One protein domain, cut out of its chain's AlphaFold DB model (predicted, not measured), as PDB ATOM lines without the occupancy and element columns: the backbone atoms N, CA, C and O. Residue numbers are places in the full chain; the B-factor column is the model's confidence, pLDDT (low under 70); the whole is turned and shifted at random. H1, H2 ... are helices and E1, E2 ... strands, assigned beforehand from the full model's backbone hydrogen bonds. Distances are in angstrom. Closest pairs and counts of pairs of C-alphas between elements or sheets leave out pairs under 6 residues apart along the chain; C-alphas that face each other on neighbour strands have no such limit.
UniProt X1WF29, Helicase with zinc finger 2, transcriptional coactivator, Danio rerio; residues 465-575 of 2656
ATOM      1  N   LEU A 465     163.552 177.420 127.816       81.67
ATOM      2  CA  LEU A 465     162.952 176.126 128.115       81.67
ATOM      3  C   LEU A 465     164.007 175.063 128.377       81.67
ATOM      4  O   LEU A 465     165.158 175.170 127.955       81.67
ATOM      5  N   ARG A 466     163.564 173.999 129.036       80.33
ATOM      6  CA  ARG A 466     164.284 172.737 129.133       80.33
ATOM      7  C   ARG A 466     163.483 171.689 128.370       80.33
ATOM      8  O   ARG A 466     162.292 171.541 128.623       80.33
ATOM      9  N   GLY A 467     164.116 171.006 127.426       77.20
ATOM     10  CA  GLY A 467     163.433 170.034 126.581       77.20
ATOM     11  C   GLY A 467     164.375 169.285 125.648       77.20
ATOM     12  O   GLY A 467     165.566 169.582 125.558       77.20
ATOM     13  N   THR A 468     163.833 168.287 124.960       82.30
ATOM     14  CA  THR A 468     164.578 167.463 124.007       82.30
ATOM     15  C   THR A 468     164.875 168.257 122.732       82.30
ATOM     16  O   THR A 468     163.966 168.805 122.107       82.30
ATOM     17  N   VAL A 469     166.148 168.325 122.346       85.55
ATOM     18  CA  VAL A 469     166.654 169.058 121.179       85.55
ATOM     19  C   VAL A 469     167.262 168.064 120.193       85.55
ATOM     20  O   VAL A 469     168.096 167.239 120.571       85.55
ATOM     21  N   GLN A 470     166.857 168.152 118.923       86.36
ATOM     22  CA  GLN A 470     167.429 167.346 117.838       86.36
ATOM     23  C   GLN A 470     168.634 168.045 117.218       86.36
ATOM     24  O   GLN A 470     168.555 169.224 116.864       86.36
ATOM     25  N   LEU A 471     169.719 167.304 117.011       89.20
ATOM     26  CA  LEU A 471     170.917 167.808 116.347       89.20
ATOM     27  C   LEU A 471     170.977 167.390 114.880       89.20
ATOM     28  O   LEU A 471     170.753 166.226 114.551       89.20
ATOM     29  N   LYS A 472     171.318 168.330 113.996       86.77
ATOM     30  CA  LYS A 472     171.381 168.118 112.544       86.77
ATOM     31  C   LYS A 472     172.611 168.776 111.928       86.77
ATOM     32  O   LYS A 472     172.961 169.900 112.268       86.77
ATOM     33  N   ASN A 473     173.257 168.102 110.989       86.97
ATOM     34  CA  ASN A 473     174.331 168.657 110.160       86.97
ATOM     35  C   ASN A 473     173.792 169.403 108.931       86.97
ATOM     36  O   ASN A 473     174.451 170.312 108.424       86.97
ATOM     37  N   GLU A 474     172.600 169.032 108.469       85.72
ATOM     38  CA  GLU A 474     171.893 169.681 107.374       85.72
ATOM     39  C   GLU A 474     170.503 170.136 107.824       85.72
ATOM     40  O   GLU A 474     169.762 169.420 108.499       85.72
ATOM     41  N   LEU A 475     170.153 171.361 107.450       78.30
ATOM     42  CA  LEU A 475     168.795 171.875 107.510       78.30
ATOM     43  C   LEU A 475     168.280 171.919 106.075       78.30
ATOM     44  O   LEU A 475     168.757 172.724 105.277       78.30
ATOM     45  N   SER A 476     167.337 171.040 105.746       69.19
ATOM     46  CA  SER A 476     166.608 171.079 104.481       69.19
ATOM     47  C   SER A 476     165.200 171.596 104.738       69.19
ATOM     48  O   SER A 476     164.429 170.963 105.460       69.19
ATOM     49  N   ASP A 477     164.872 172.737 104.149       67.40
ATOM     50  CA  ASP A 477     163.535 173.313 104.195       67.40
ATOM     51  C   ASP A 477     163.268 174.021 102.864       67.40
ATOM     52  O   ASP A 477     164.161 174.679 102.314       67.40
ATOM     53  N   ASP A 478     162.043 173.913 102.353       62.82
ATOM     54  CA  ASP A 478     161.611 174.584 101.122       62.82
ATOM     55  C   ASP A 478     161.799 176.117 101.202       62.82
ATOM     56  O   ASP A 478     161.928 176.783 100.173       62.82
ATOM     57  N   ARG A 479     161.882 176.678 102.423       58.02
ATOM     58  CA  ARG A 479     162.048 178.111 102.728       58.02
ATOM     59  C   ARG A 479     163.403 178.703 102.347       58.02
ATOM     60  O   ARG A 479     163.461 179.831 101.860       58.02
ATOM     61  N   PHE A 480     164.495 177.988 102.607       68.06
ATOM     62  CA  PHE A 480     165.864 178.511 102.458       68.06
ATOM     63  C   PHE A 480     166.812 177.549 101.724       68.06
ATOM     64  O   PHE A 480     167.998 177.850 101.575       68.06
ATOM     65  N   GLY A 481     166.295 176.419 101.235       66.61
ATOM     66  CA  GLY A 481     167.083 175.358 100.620       66.61
ATOM     67  C   GLY A 481     167.887 174.558 101.647       66.61
ATOM     68  O   GLY A 481     167.646 174.623 102.850       66.61
ATOM     69  N   MET A 482     168.864 173.785 101.171       74.61
ATOM     70  CA  MET A 482     169.785 173.051 102.044       74.61
ATOM     71  C   MET A 482     170.842 173.997 102.631       74.61
ATOM     72  O   MET A 482     171.717 174.482 101.912       74.61
ATOM     73  N   LYS A 483     170.792 174.225 103.947       74.77
ATOM     74  CA  LYS A 483     171.885 174.826 104.725       74.77
ATOM     75  C   LYS A 483     172.698 173.717 105.388       74.77
ATOM     76  O   LYS A 483     172.148 172.854 106.063       74.77
ATOM     77  N   TRP A 484     174.013 173.772 105.218       80.85
ATOM     78  CA  TRP A 484     174.959 172.848 105.844       80.85
ATOM     79  C   TRP A 484     175.680 173.544 106.991       80.85
ATOM     80  O   TRP A 484     176.139 174.676 106.834       80.85
ATOM     81  N   ALA A 485     175.799 172.867 108.131       79.37
ATOM     82  CA  ALA A 485     176.649 173.324 109.218       79.37
ATOM     83  C   ALA A 485     178.123 173.188 108.800       79.37
ATOM     84  O   ALA A 485     178.507 172.221 108.133       79.37
ATOM     85  N   HIS A 486     178.967 174.153 109.173       77.49
ATOM     86  CA  HIS A 486     180.395 174.073 108.869       77.49
ATOM     87  C   HIS A 486     181.048 172.859 109.562       77.49
ATOM     88  O   HIS A 486     180.597 172.439 110.626       77.49
ATOM     89  N   PRO A 487     182.135 172.278 109.014       76.45
ATOM     90  CA  PRO A 487     182.756 171.078 109.576       76.45
ATOM     91  C   PRO A 487     183.127 171.204 111.067       76.45
ATOM     92  O   PRO A 487     184.050 171.937 111.449       76.45
ATOM     93  N   GLY A 488     182.439 170.416 111.899       77.83
ATOM     94  CA  GLY A 488     182.569 170.385 113.359       77.83
ATOM     95  C   GLY A 488     181.493 171.174 114.115       77.83
ATOM     96  O   GLY A 488     181.455 171.093 115.337       77.83
ATOM     97  N   GLU A 489     180.627 171.896 113.411       89.05
ATOM     98  CA  GLU A 489     179.444 172.587 113.934       89.05
ATOM     99  C   GLU A 489     178.183 171.753 113.677       89.05
ATOM    100  O   GLU A 489     178.165 170.898 112.790       89.05
ATOM    101  N   LEU A 490     177.125 171.993 114.451       89.77
ATOM    102  CA  LEU A 490     175.820 171.342 114.288       89.77
ATOM    103  C   LEU A 490     174.704 172.375 114.437       89.77
ATOM    104  O   LEU A 490     174.858 173.374 115.138       89.77
ATOM    105  N   PHE A 491     173.560 172.111 113.823       90.75
ATOM    106  CA  PHE A 491     172.316 172.809 114.105       90.75
ATOM    107  C   PHE A 491     171.546 172.086 115.209       90.75
ATOM    108  O   PHE A 491     171.490 170.861 115.234       90.75
ATOM    109  N   ALA A 492     170.925 172.847 116.100       87.72
ATOM    110  CA  ALA A 492     170.038 172.371 117.148       87.72
ATOM    111  C   ALA A 492     168.613 172.846 116.858       87.72
ATOM    112  O   ALA A 492     168.354 174.049 116.811       87.72
ATOM    113  N   ALA A 493     167.692 171.906 116.663       87.37
ATOM    114  CA  ALA A 493     166.268 172.172 116.542       87.37
ATOM    115  C   ALA A 493     165.634 172.181 117.937       87.37
ATOM    116  O   ALA A 493     165.474 171.134 118.564       87.37
ATOM    117  N   VAL A 494     165.304 173.377 118.422       82.63
ATOM    118  CA  VAL A 494     164.750 173.619 119.755       82.63
ATOM    119  C   VAL A 494     163.242 173.857 119.633       82.63
ATOM    120  O   VAL A 494     162.846 174.836 118.996       82.63
ATOM    121  N   PRO A 495     162.391 172.993 120.206       75.58
ATOM    122  CA  PRO A 495     160.948 173.213 120.242       75.58
ATOM    123  C   PRO A 495     160.598 174.313 121.248       75.58
ATOM    124  O   PRO A 495     161.106 174.301 122.362       75.58
ATOM    125  N   LEU A 496     159.742 175.256 120.863       72.46
ATOM    126  CA  LEU A 496     159.321 176.404 121.664       72.46
ATOM    127  C   LEU A 496     157.979 176.160 122.351       72.46
ATOM    128  O   LEU A 496     157.080 175.534 121.795       72.46
ATOM    129  N   SER A 497     157.827 176.728 123.547       63.35
ATOM    130  CA  SER A 497     156.580 176.706 124.323       63.35
ATOM    131  C   SER A 497     155.564 177.767 123.883       63.35
ATOM    132  O   SER A 497     154.395 177.678 124.257       63.35
ATOM    133  N   GLN A 498     155.991 178.772 123.109       62.39
ATOM    134  CA  GLN A 498     155.147 179.860 122.607       62.39
ATOM    135  C   GLN A 498     155.429 180.147 121.123       62.39
ATOM    136  O   GLN A 498     156.596 180.105 120.722       62.39
ATOM    137  N   PRO A 499     154.394 180.460 120.319       65.96
ATOM    138  CA  PRO A 499     154.532 180.672 118.884       65.96
ATOM    139  C   PRO A 499     155.321 181.947 118.538       65.96
ATOM    140  O   PRO A 499     155.047 183.028 119.060       65.96
ATOM    141  N   LEU A 500     156.296 181.837 117.626       71.41
ATOM    142  CA  LEU A 500     157.130 182.947 117.129       71.41
ATOM    143  C   LEU A 500     156.474 183.744 115.987       71.41
ATOM    144  O   LEU A 500     157.088 184.015 114.950       71.41
ATOM    145  N   THR A 501     155.223 184.156 116.163       67.99
ATOM    146  CA  THR A 501     154.552 185.008 115.173       67.99
ATOM    147  C   THR A 501     154.969 186.479 115.354       67.99
ATOM    148  O   THR A 501     155.148 186.938 116.485       67.99
ATOM    149  N   PRO A 502     155.136 187.272 114.274       60.90
ATOM    150  CA  PRO A 502     155.436 188.709 114.348       60.90
ATOM    151  C   PRO A 502     154.396 189.512 115.136       60.90
ATOM    152  O   PRO A 502     154.700 190.611 115.597       60.90
ATOM    153  N   ASP A 503     153.198 188.947 115.277       64.26
ATOM    154  CA  ASP A 503     152.057 189.522 115.977       64.26
ATOM    155  C   ASP A 503     152.106 189.285 117.498       64.26
ATOM    156  O   ASP A 503     151.293 189.856 118.216       64.26
ATOM    157  N   ALA A 504     153.071 188.503 118.007       66.10
ATOM    158  CA  ALA A 504     153.347 188.327 119.436       66.10
ATOM    159  C   ALA A 504     154.583 189.148 119.883       66.10
ATOM    160  O   ALA A 504     155.553 189.257 119.124       66.10
ATOM    161  N   PRO A 505     154.626 189.683 121.126       69.11
ATOM    162  CA  PRO A 505     155.745 190.503 121.615       69.11
ATOM    163  C   PRO A 505     157.117 189.833 121.453       69.11
ATOM    164  O   PRO A 505     158.093 190.469 121.056       69.11
ATOM    165  N   GLN A 506     157.180 188.529 121.726       75.23
ATOM    166  CA  GLN A 506     158.373 187.697 121.627       75.23
ATOM    167  C   GLN A 506     158.834 187.596 120.171       75.23
ATOM    168  O   GLN A 506     160.001 187.852 119.882       75.23
ATOM    169  N   GLY A 507     157.921 187.295 119.241       72.21
ATOM    170  CA  GLY A 507     158.234 187.212 117.815       72.21
ATOM    171  C   GLY A 507     158.656 188.557 117.221       72.21
ATOM    172  O   GLY A 507     159.610 188.607 116.445       72.21
ATOM    173  N   PHE A 508     158.043 189.664 117.652       74.47
ATOM    174  CA  PHE A 508     158.455 191.014 117.260       74.47
ATOM    175  C   PHE A 508     159.883 191.343 117.720       74.47
ATOM    176  O   PHE A 508     160.708 191.789 116.915       74.47
ATOM    177  N   ILE A 509     160.201 191.076 118.995       75.88
ATOM    178  CA  ILE A 509     161.552 191.249 119.555       75.88
ATOM    179  C   ILE A 509     162.556 190.382 118.785       75.88
ATOM    180  O   ILE A 509     163.632 190.858 118.436       75.88
ATOM    181  N   VAL A 510     162.194 189.141 118.454       73.29
ATOM    182  CA  VAL A 510     163.060 188.200 117.726       73.29
ATOM    183  C   VAL A 510     163.329 188.621 116.287       73.29
ATOM    184  O   VAL A 510     164.455 188.477 115.802       73.29
ATOM    185  N   LYS A 511     162.341 189.214 115.611       69.00
ATOM    186  CA  LYS A 511     162.511 189.720 114.244       69.00
ATOM    187  C   LYS A 511     163.360 190.995 114.188       69.00
ATOM    188  O   LYS A 511     164.171 191.134 113.272       69.00
ATOM    189  N   ARG A 512     163.195 191.919 115.145       65.07
ATOM    190  CA  ARG A 512     163.822 193.259 115.113       65.07
ATOM    191  C   ARG A 512     165.095 193.412 115.942       65.07
ATOM    192  O   ARG A 512     165.957 194.200 115.556       65.07
ATOM    193  N   HIS A 513     165.244 192.696 117.053       65.22
ATOM    194  CA  HIS A 513     166.389 192.843 117.953       65.22
ATOM    195  C   HIS A 513     167.408 191.708 117.791       65.22
ATOM    196  O   HIS A 513     167.134 190.636 117.252       65.22
ATOM    197  N   ALA A 514     168.646 191.970 118.210       58.55
ATOM    198  CA  ALA A 514     169.689 190.954 118.263       58.55
ATOM    199  C   ALA A 514     169.544 190.147 119.565       58.55
ATOM    200  O   ALA A 514     169.508 190.724 120.653       58.55
ATOM    201  N   ILE A 515     169.447 188.822 119.440       70.51
ATOM    202  CA  ILE A 515     169.236 187.881 120.548       70.51
ATOM    203  C   ILE A 515     170.488 187.029 120.716       70.51
ATOM    204  O   ILE A 515     171.074 186.586 119.731       70.51
ATOM    205  N   ARG A 516     170.872 186.792 121.969       76.24
ATOM    206  CA  ARG A 516     171.848 185.778 122.368       76.24
ATOM    207  C   ARG A 516     171.117 184.522 122.827       76.24
ATOM    208  O   ARG A 516     170.164 184.624 123.598       76.24
ATOM    209  N   SER A 517     171.579 183.355 122.394       84.70
ATOM    210  CA  SER A 517     171.059 182.062 122.848       84.70
ATOM    211  C   SER A 517     172.131 181.342 123.656       84.70
ATOM    212  O   SER A 517     173.280 181.259 123.230       84.70
ATOM    213  N   LEU A 518     171.766 180.837 124.828       86.88
ATOM    214  CA  LEU A 518     172.638 180.082 125.724       86.88
ATOM    215  C   LEU A 518     172.130 178.647 125.834       86.88
ATOM    216  O   LEU A 518     170.925 178.436 125.930       86.88
ATOM    217  N   VAL A 519     173.038 177.673 125.842       87.45
ATOM    218  CA  VAL A 519     172.704 176.243 125.806       87.45
ATOM    219  C   VAL A 519     173.525 175.444 126.814       87.45
ATOM    220  O   VAL A 519     174.727 175.675 126.986       87.45
ATOM    221  N   ARG A 520     172.872 174.464 127.444       85.72
ATOM    222  CA  ARG A 520     173.474 173.478 128.354       85.72
ATOM    223  C   ARG A 520     172.814 172.112 128.169       85.72
ATOM    224  O   ARG A 520     171.610 172.049 127.962       85.72
ATOM    225  N   VAL A 521     173.574 171.024 128.285       80.35
ATOM    226  CA  VAL A 521     173.050 169.644 128.198       80.35
ATOM    227  C   VAL A 521     172.703 169.114 129.591       80.35
ATOM    228  O   VAL A 521     173.452 169.327 130.550       80.35
ATOM    229  N   VAL A 522     171.588 168.392 129.696       73.46
ATOM    230  CA  VAL A 522     171.119 167.735 130.921       73.46
ATOM    231  C   VAL A 522     171.133 166.213 130.727       73.46
ATOM    232  O   VAL A 522     170.707 165.707 129.693       73.46
ATOM    233  N   LYS A 523     171.681 165.464 131.696       65.88
ATOM    234  CA  LYS A 523     171.758 163.990 131.675       65.88
ATOM    235  C   LYS A 523     171.285 163.442 133.022       65.88
ATOM    236  O   LYS A 523     171.872 163.772 134.039       65.88
ATOM    237  N   ASN A 524     170.256 162.588 133.046       60.04
ATOM    238  CA  ASN A 524     169.717 161.965 134.274       60.04
ATOM    239  C   ASN A 524     169.370 162.964 135.403       60.04
ATOM    240  O   ASN A 524     169.651 162.692 136.566       60.04
ATOM    241  N   ASN A 525     168.779 164.123 135.083       56.93
ATOM    242  CA  ASN A 525     168.551 165.231 136.034       56.93
ATOM    243  C   ASN A 525     169.822 165.852 136.660       56.93
ATOM    244  O   ASN A 525     169.706 166.732 137.510       56.93
ATOM    245  N   GLU A 526     171.017 165.480 136.196       46.41
ATOM    246  CA  GLU A 526     172.289 166.100 136.561       46.41
ATOM    247  C   GLU A 526     172.823 166.957 135.401       46.41
ATOM    248  O   GLU A 526     172.766 166.598 134.220       46.41
ATOM    249  N   TYR A 527     173.323 168.146 135.727       60.88
ATOM    250  CA  TYR A 527     173.785 169.100 134.728       60.88
ATOM    251  C   TYR A 527     175.235 168.840 134.292       60.88
ATOM    252  O   TYR A 527     176.150 168.892 135.113       60.88
ATOM    253  N   CYS A 528     175.474 168.678 132.987       52.77
ATOM    254  CA  CYS A 528     176.799 168.384 132.437       52.77
ATOM    255  C   CYS A 528     177.452 169.621 131.791       52.77
ATOM    256  O   CYS A 528     176.940 170.161 130.813       52.77
ATOM    257  N   GLY A 529     178.620 170.035 132.298       66.22
ATOM    258  CA  GLY A 529     179.519 170.995 131.633       66.22
ATOM    259  C   GLY A 529     179.164 172.496 131.748       66.22
ATOM    260  O   GLY A 529     178.164 172.857 132.385       66.22
ATOM    261  N   PRO A 530     180.023 173.378 131.180       70.73
ATOM    262  CA  PRO A 530     179.822 174.832 131.123       70.73
ATOM    263  C   PRO A 530     178.736 175.225 130.105       70.73
ATOM    264  O   PRO A 530     178.317 174.410 129.288       70.73
ATOM    265  N   ILE A 531     178.273 176.476 130.155       83.04
ATOM    266  CA  ILE A 531     177.219 176.994 129.269       83.04
ATOM    267  C   ILE A 531     177.859 177.519 127.985       83.04
ATOM    268  O   ILE A 531     178.876 178.208 128.043       83.04
ATOM    269  N   TYR A 532     177.260 177.233 126.834       87.23
ATOM    270  CA  TYR A 532     177.753 177.683 125.532       87.23
ATOM    271  C   TYR A 532     176.786 178.683 124.903       87.23
ATOM    272  O   TYR A 532     175.575 178.532 125.010       87.23
ATOM    273  N   GLU A 533     177.317 179.702 124.238       84.73
ATOM    274  CA  GLU A 533     176.550 180.602 123.383       84.73
ATOM    275  C   GLU A 533     176.360 179.953 122.002       84.73
ATOM    276  O   GLU A 533     177.275 179.327 121.454       84.73
ATOM    277  N   ALA A 534     175.159 180.096 121.454       86.61
ATOM    278  CA  ALA A 534     174.755 179.603 120.148       86.61
ATOM    279  C   ALA A 534     174.130 180.737 119.330       86.61
ATOM    280  O   ALA A 534     173.518 181.656 119.882       86.61
ATOM    281  N   GLU A 535     174.287 180.675 118.012       84.71
ATOM    282  CA  GLU A 535     173.762 181.695 117.109       84.71
ATOM    283  C   GLU A 535     172.316 181.375 116.707       84.71
ATOM    284  O   GLU A 535     171.991 180.247 116.331       84.71
ATOM    285  N   PHE A 536     171.430 182.369 116.798       83.47
ATOM    286  CA  PHE A 536     170.020 182.234 116.442       83.47
ATOM    287  C   PHE A 536     169.808 182.407 114.932       83.47
ATOM    288  O   PHE A 536     169.991 183.502 114.394       83.47
ATOM    289  N   LEU A 537     169.364 181.356 114.236       80.91
ATOM    290  CA  LEU A 537     169.131 181.398 112.791       80.91
ATOM    291  C   LEU A 537     167.748 181.972 112.470       80.91
ATOM    292  O   LEU A 537     166.780 181.235 112.275       80.91
ATOM    293  N   LYS A 538     167.677 183.303 112.360       71.00
ATOM    294  CA  LYS A 538     166.437 184.055 112.080       71.00
ATOM    295  C   LYS A 538     165.667 183.532 110.862       71.00
ATOM    296  O   LYS A 538     164.445 183.460 110.908       71.00
ATOM    297  N   ASP A 539     166.380 183.132 109.809       69.17
ATOM    298  CA  ASP A 539     165.775 182.675 108.547       69.17
ATOM    299  C   ASP A 539     165.249 181.232 108.603       69.17
ATOM    300  O   ASP A 539     164.540 180.808 107.696       69.17
ATOM    301  N   ALA A 540     165.655 180.455 109.614       71.64
ATOM    302  CA  ALA A 540     165.341 179.032 109.724       71.64
ATOM    303  C   ALA A 540     164.321 178.716 110.832       71.64
ATOM    304  O   ALA A 540     163.834 177.591 110.926       71.64
ATOM    305  N   ALA A 541     163.972 179.709 111.653       71.69
ATOM    306  CA  ALA A 541     162.956 179.595 112.692       71.69
ATOM    307  C   ALA A 541     161.558 179.319 112.104       71.69
ATOM    308  O   ALA A 541     161.173 179.871 111.072       71.69
ATOM    309  N   SER A 542     160.793 178.450 112.756       71.48
ATOM    310  CA  SER A 542     159.372 178.192 112.522       71.48
ATOM    311  C   SER A 542     158.531 178.635 113.726       71.48
ATOM    312  O   SER A 542     159.061 179.161 114.705       71.48
ATOM    313  N   GLU A 543     157.214 178.437 113.657       67.96
ATOM    314  CA  GLU A 543     156.275 178.922 114.671       67.96
ATOM    315  C   GLU A 543     156.546 178.254 116.017       67.96
ATOM    316  O   GLU A 543     156.543 178.908 117.052       67.96
ATOM    317  N   THR A 544     156.861 176.960 115.986       73.59
ATOM    318  CA  THR A 544     157.028 176.107 117.165       73.59
ATOM    319  C   THR A 544     158.447 175.573 117.326       73.59
ATOM    320  O   THR A 544     158.724 174.890 118.306       73.59
ATOM    321  N   GLN A 545     159.366 175.858 116.401       77.65
ATOM    322  CA  GLN A 545     160.753 175.402 116.474       77.65
ATOM    323  C   GLN A 545     161.724 176.500 116.057       77.65
ATOM    324  O   GLN A 545     161.571 177.127 115.018       77.65
ATOM    325  N   VAL A 546     162.796 176.682 116.817       82.74
ATOM    326  CA  VAL A 546     163.926 177.531 116.423       82.74
ATOM    327  C   VAL A 546     165.154 176.702 116.155       82.74
ATOM    328  O   VAL A 546     165.365 175.643 116.744       82.74
ATOM    329  N   HIS A 547     165.961 177.174 115.216       86.23
ATOM    330  CA  HIS A 547     167.205 176.525 114.855       86.23
ATOM    331  C   HIS A 547     168.362 177.368 115.374       86.23
ATOM    332  O   HIS A 547     168.477 178.557 115.071       86.23
ATOM    333  N   LEU A 548     169.191 176.746 116.201       88.28
ATOM    334  CA  LEU A 548     170.400 177.341 116.746       88.28
ATOM    335  C   LEU A 548     171.608 176.728 116.053       88.28
ATOM    336  O   LEU A 548     171.668 175.513 115.886       88.28
ATOM    337  N   GLN A 549     172.586 177.541 115.678       89.66
ATOM    338  CA  GLN A 549     173.882 177.045 115.239       89.66
ATOM    339  C   GLN A 549     174.795 176.899 116.456       89.66
ATOM    340  O   GLN A 549     175.047 177.857 117.191       89.66
ATOM    341  N   LEU A 550     175.267 175.677 116.689       89.27
ATOM    342  CA  LEU A 550     176.188 175.341 117.763       89.27
ATOM    343  C   LEU A 550     177.622 175.469 117.261       89.27
ATOM    344  O   LEU A 550     177.991 174.887 116.240       89.27
ATOM    345  N   SER A 551     178.445 176.205 118.004       86.71
ATOM    346  CA  SER A 551     179.846 176.405 117.634       86.71
ATOM    347  C   SER A 551     180.627 175.093 117.654       86.71
ATOM    348  O   SER A 551     180.359 174.190 118.453       86.71
ATOM    349  N   LYS A 552     181.701 175.024 116.861       83.52
ATOM    350  CA  LYS A 552     182.613 173.867 116.831       83.52
ATOM    351  C   LYS A 552     183.137 173.472 118.214       83.52
ATOM    352  O   LYS A 552     183.386 172.303 118.506       83.52
ATOM    353  N   ARG A 553     183.297 174.473 119.081       82.40
ATOM    354  CA  ARG A 553     183.764 174.329 120.460       82.40
ATOM    355  C   ARG A 553     182.695 173.710 121.369       82.40
ATOM    356  O   ARG A 553     183.045 172.896 122.217       82.40
ATOM    357  N   CYS A 554     181.427 174.075 121.168       85.04
ATOM    358  CA  CYS A 554     180.270 173.494 121.850       85.04
ATOM    359  C   CYS A 554     180.121 172.008 121.493       85.04
ATOM    360  O   CYS A 554     180.144 171.158 122.384       85.04
ATOM    361  N   CYS A 555     180.092 171.681 120.194       85.43
ATOM    362  CA  CYS A 555     179.907 170.306 119.724       85.43
ATOM    363  C   CYS A 555     181.014 169.358 120.205       85.43
ATOM    364  O   CYS A 555     180.721 168.276 120.711       85.43
ATOM    365  N   ALA A 556     182.281 169.778 120.104       81.01
ATOM    366  CA  ALA A 556     183.418 168.956 120.516       81.01
ATOM    367  C   ALA A 556     183.472 168.716 122.035       81.01
ATOM    368  O   ALA A 556     183.822 167.622 122.470       81.01
ATOM    369  N   ALA A 557     183.139 169.722 122.850       77.62
ATOM    370  CA  ALA A 557     183.244 169.619 124.304       77.62
ATOM    371  C   ALA A 557     182.086 168.837 124.943       77.62
ATOM    372  O   ALA A 557     182.291 168.147 125.940       77.62
ATOM    373  N   LEU A 558     180.884 168.935 124.370       78.71
ATOM    374  CA  LEU A 558     179.693 168.222 124.839       78.71
ATOM    375  C   LEU A 558     179.495 166.859 124.151       78.71
ATOM    376  O   LEU A 558     178.562 166.137 124.492       78.71
ATOM    377  N   ASN A 559     180.401 166.486 123.241       81.15
ATOM    378  CA  ASN A 559     180.396 165.219 122.504       81.15
ATOM    379  C   ASN A 559     179.110 165.005 121.678       81.15
ATOM    380  O   ASN A 559     178.583 163.899 121.597       81.15
ATOM    381  N   LEU A 560     178.604 166.093 121.093       84.35
ATOM    382  CA  LEU A 560     177.338 166.138 120.364       84.35
ATOM    383  C   LEU A 560     177.491 165.509 118.972       84.35
ATOM    384  O   LEU A 560     178.380 165.903 118.213       84.35
ATOM    385  N   GLN A 561     176.621 164.555 118.628       81.52
ATOM    386  CA  GLN A 561     176.620 163.874 117.329       81.52
ATOM    387  C   GLN A 561     175.380 164.203 116.491       81.52
ATOM    388  O   GLN A 561     174.301 164.481 117.009       81.52
ATOM    389  N   ASN A 562     175.551 164.171 115.169       84.04
ATOM    390  CA  ASN A 562     174.470 164.374 114.209       84.04
ATOM    391  C   ASN A 562     173.393 163.279 114.339       84.04
ATOM    392  O   ASN A 562     173.733 162.100 114.364       84.04
ATOM    393  N   GLY A 563     172.113 163.661 114.353       79.99
ATOM    394  CA  GLY A 563     170.969 162.745 114.403       79.99
ATOM    395  C   GLY A 563     170.548 162.292 115.805       79.99
ATOM    396  O   GLY A 563     169.498 161.669 115.935       79.99
ATOM    397  N   GLU A 564     171.317 162.610 116.845       81.74
ATOM    398  CA  GLU A 564     170.977 162.260 118.226       81.74
ATOM    399  C   GLU A 564     170.142 163.349 118.924       81.74
ATOM    400  O   GLU A 564     170.277 164.549 118.659       81.74
ATOM    401  N   GLU A 565     169.275 162.908 119.837       85.68
ATOM    402  CA  GLU A 565     168.443 163.755 120.689       85.68
ATOM    403  C   GLU A 565     169.086 163.930 122.064       85.68
ATOM    404  O   GLU A 565     169.469 162.960 122.719       85.68
ATOM    405  N   TYR A 566     169.178 165.179 122.514       82.54
ATOM    406  CA  TYR A 566     169.731 165.527 123.817       82.54
ATOM    407  C   TYR A 566     168.721 166.348 124.605       82.54
ATOM    408  O   TYR A 566     168.114 167.275 124.074       82.54
ATOM    409  N   GLU A 567     168.573 166.052 125.894       85.36
ATOM    410  CA  GLU A 567     167.883 166.966 126.800       85.36
ATOM    411  C   GLU A 567     168.775 168.204 126.984       85.36
ATOM    412  O   GLU A 567     169.920 168.099 127.437       85.36
ATOM    413  N   MET A 568     168.290 169.379 126.588       86.12
ATOM    414  CA  MET A 568     169.026 170.635 126.704       86.12
ATOM    415  C   MET A 568     168.178 171.702 127.389       86.12
ATOM    416  O   MET A 568     166.969 171.797 127.190       86.12
ATOM    417  N   GLU A 569     168.836 172.536 128.186       86.42
ATOM    418  CA  GLU A 569     168.277 173.785 128.685       86.42
ATOM    419  C   GLU A 569     168.785 174.928 127.795       86.42
ATOM    420  O   GLU A 569     169.991 175.069 127.565       86.42
ATOM    421  N   VAL A 570     167.851 175.699 127.243       86.11
ATOM    422  CA  VAL A 570     168.088 176.775 126.279       86.11
ATOM    423  C   VAL A 570     167.531 178.070 126.857       86.11
ATOM    424  O   VAL A 570     166.352 178.131 127.203       86.11
ATOM    425  N   GLN A 571     168.353 179.118 126.944       86.07
ATOM    426  CA  GLN A 571     167.926 180.440 127.408       86.07
ATOM    427  C   GLN A 571     168.156 181.525 126.352       86.07
ATOM    428  O   GLN A 571     169.256 181.653 125.813       86.07
ATOM    429  N   PHE A 572     167.133 182.341 126.083       84.81
ATOM    430  CA  PHE A 572     167.197 183.469 125.145       84.81
ATOM    431  C   PHE A 572     167.372 184.794 125.894       84.81
ATOM    432  O   PHE A 572     166.691 185.051 126.886       84.81
ATOM    433  N   GLN A 573     168.282 185.650 125.421       78.52
ATOM    434  CA  GLN A 573     168.666 186.898 126.090       78.52
ATOM    435  C   GLN A 573     168.849 188.066 125.116       78.52
ATOM    436  O   GLN A 573     169.201 187.886 123.953       78.52
ATOM    437  N   VAL A 574     168.659 189.294 125.607       80.97
ATOM    438  CA  VAL A 574     168.888 190.536 124.849       80.97
ATOM    439  C   VAL A 574     170.374 190.745 124.553       80.97
ATOM    440  O   VAL A 574     171.216 190.646 125.447       80.97
ATOM    441  N   ASN A 575     170.707 191.146 123.322       77.31
ATOM    442  CA  ASN A 575     172.014 191.730 123.040       77.31
ATOM    443  C   ASN A 575     172.095 193.162 123.600       77.31
ATOM    444  O   ASN A 575     171.598 194.123 123.012       77.31
TER     445      ASN A 575
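This is residues 465 to 575 of the 2656 residues of the protein "Helicase with zinc finger 2, transcriptional coactivator" of Danio rerio (UniProt X1WF29). The domain is a small closed barrel of six antiparallel strands, E1, E4, E7, E6, E5 and E8 round the ring, with the short helix H2 packed on its outside along E5. The two-stranded hairpin E2 and E3 lies beyond the barrel between E1 and E4, and the short helix H1 lies well away from the domain's middle, between E4 and E5 in the chain. The printed part has 111 residues, with two named helices and eight named strands that follow each other along the chain as E1 E2 E3 E4 H1 E5 E6 E7 H2 E8; helices hold 15 and strands 58 of the 73 residues in named elements, and the class is mixed, helices and strands. It is compact, with a radius of gyration of the C-alphas of 13.5 A, and rounded, spanning 37 by 30 by 22 A.

E1, residues 465 to 472, begins at C-alpha 465 (162.952, 176.126, 128.115), is 19.4 A long and bends by 63 degrees at residue 468. E2 is residues 474 to 477, E3 residues 481 to 484 and E4 residues 490 to 495. H1 is residues 505 to 512. E5, residues 515 to 523, is 26.5 A long, and E6, residues 526 to 536, is 25.9 A long and bends by 72 degrees at residue 529. E7 is residues 545 to 550, and H2, residues 552 to 558, begins at C-alpha 552 (182.613, 173.867, 116.831). E8, residues 565 to 574, is 27.1 A long, bends by 52 degrees at residue 568 and ends at C-alpha 574 (168.888, 190.536, 124.849).

In the barrel, E1 pairs with E4 through N 472 and O 491, 2.8 A, and E4 with E7 through N 492 and O 548, 2.8 A. E5, E6 and E7 form a meander, each strand the antiparallel neighbour of the one before, with N 534 and O 517 at 2.8 A and N 549 and O 535 at 2.8 A. E5 pairs with E8 through N 518 and O 571, 2.8 A, and E8 closes the ring on E1 through N 469 and O 566, 2.8 A. H2 lies outside the barrel over E5, at a height over the sheet of 7.5 A and at 17 degrees to E5 on the local plane, along the strands. H1 is only just on the barrel, with 5 pairs of C-alphas within 10 A. E1 runs on into E2 at 99 degrees; in the hairpin E2 and E3, N 475 and O 483 are 2.9 A apart. E3 and E4 are apart. In H1 and H2 every O i to N i+4 pair is within hydrogen-bond range.

The two C-alphas farthest apart, those of Asp 478 and Glu 526, are 38.0 A apart. The printed part has no cut, and no link is long. The mean pLDDT of the printed part is 77.0, and 27 residues are under 70, among them residues 476 to 481, 501 to 505 and 523 to 529.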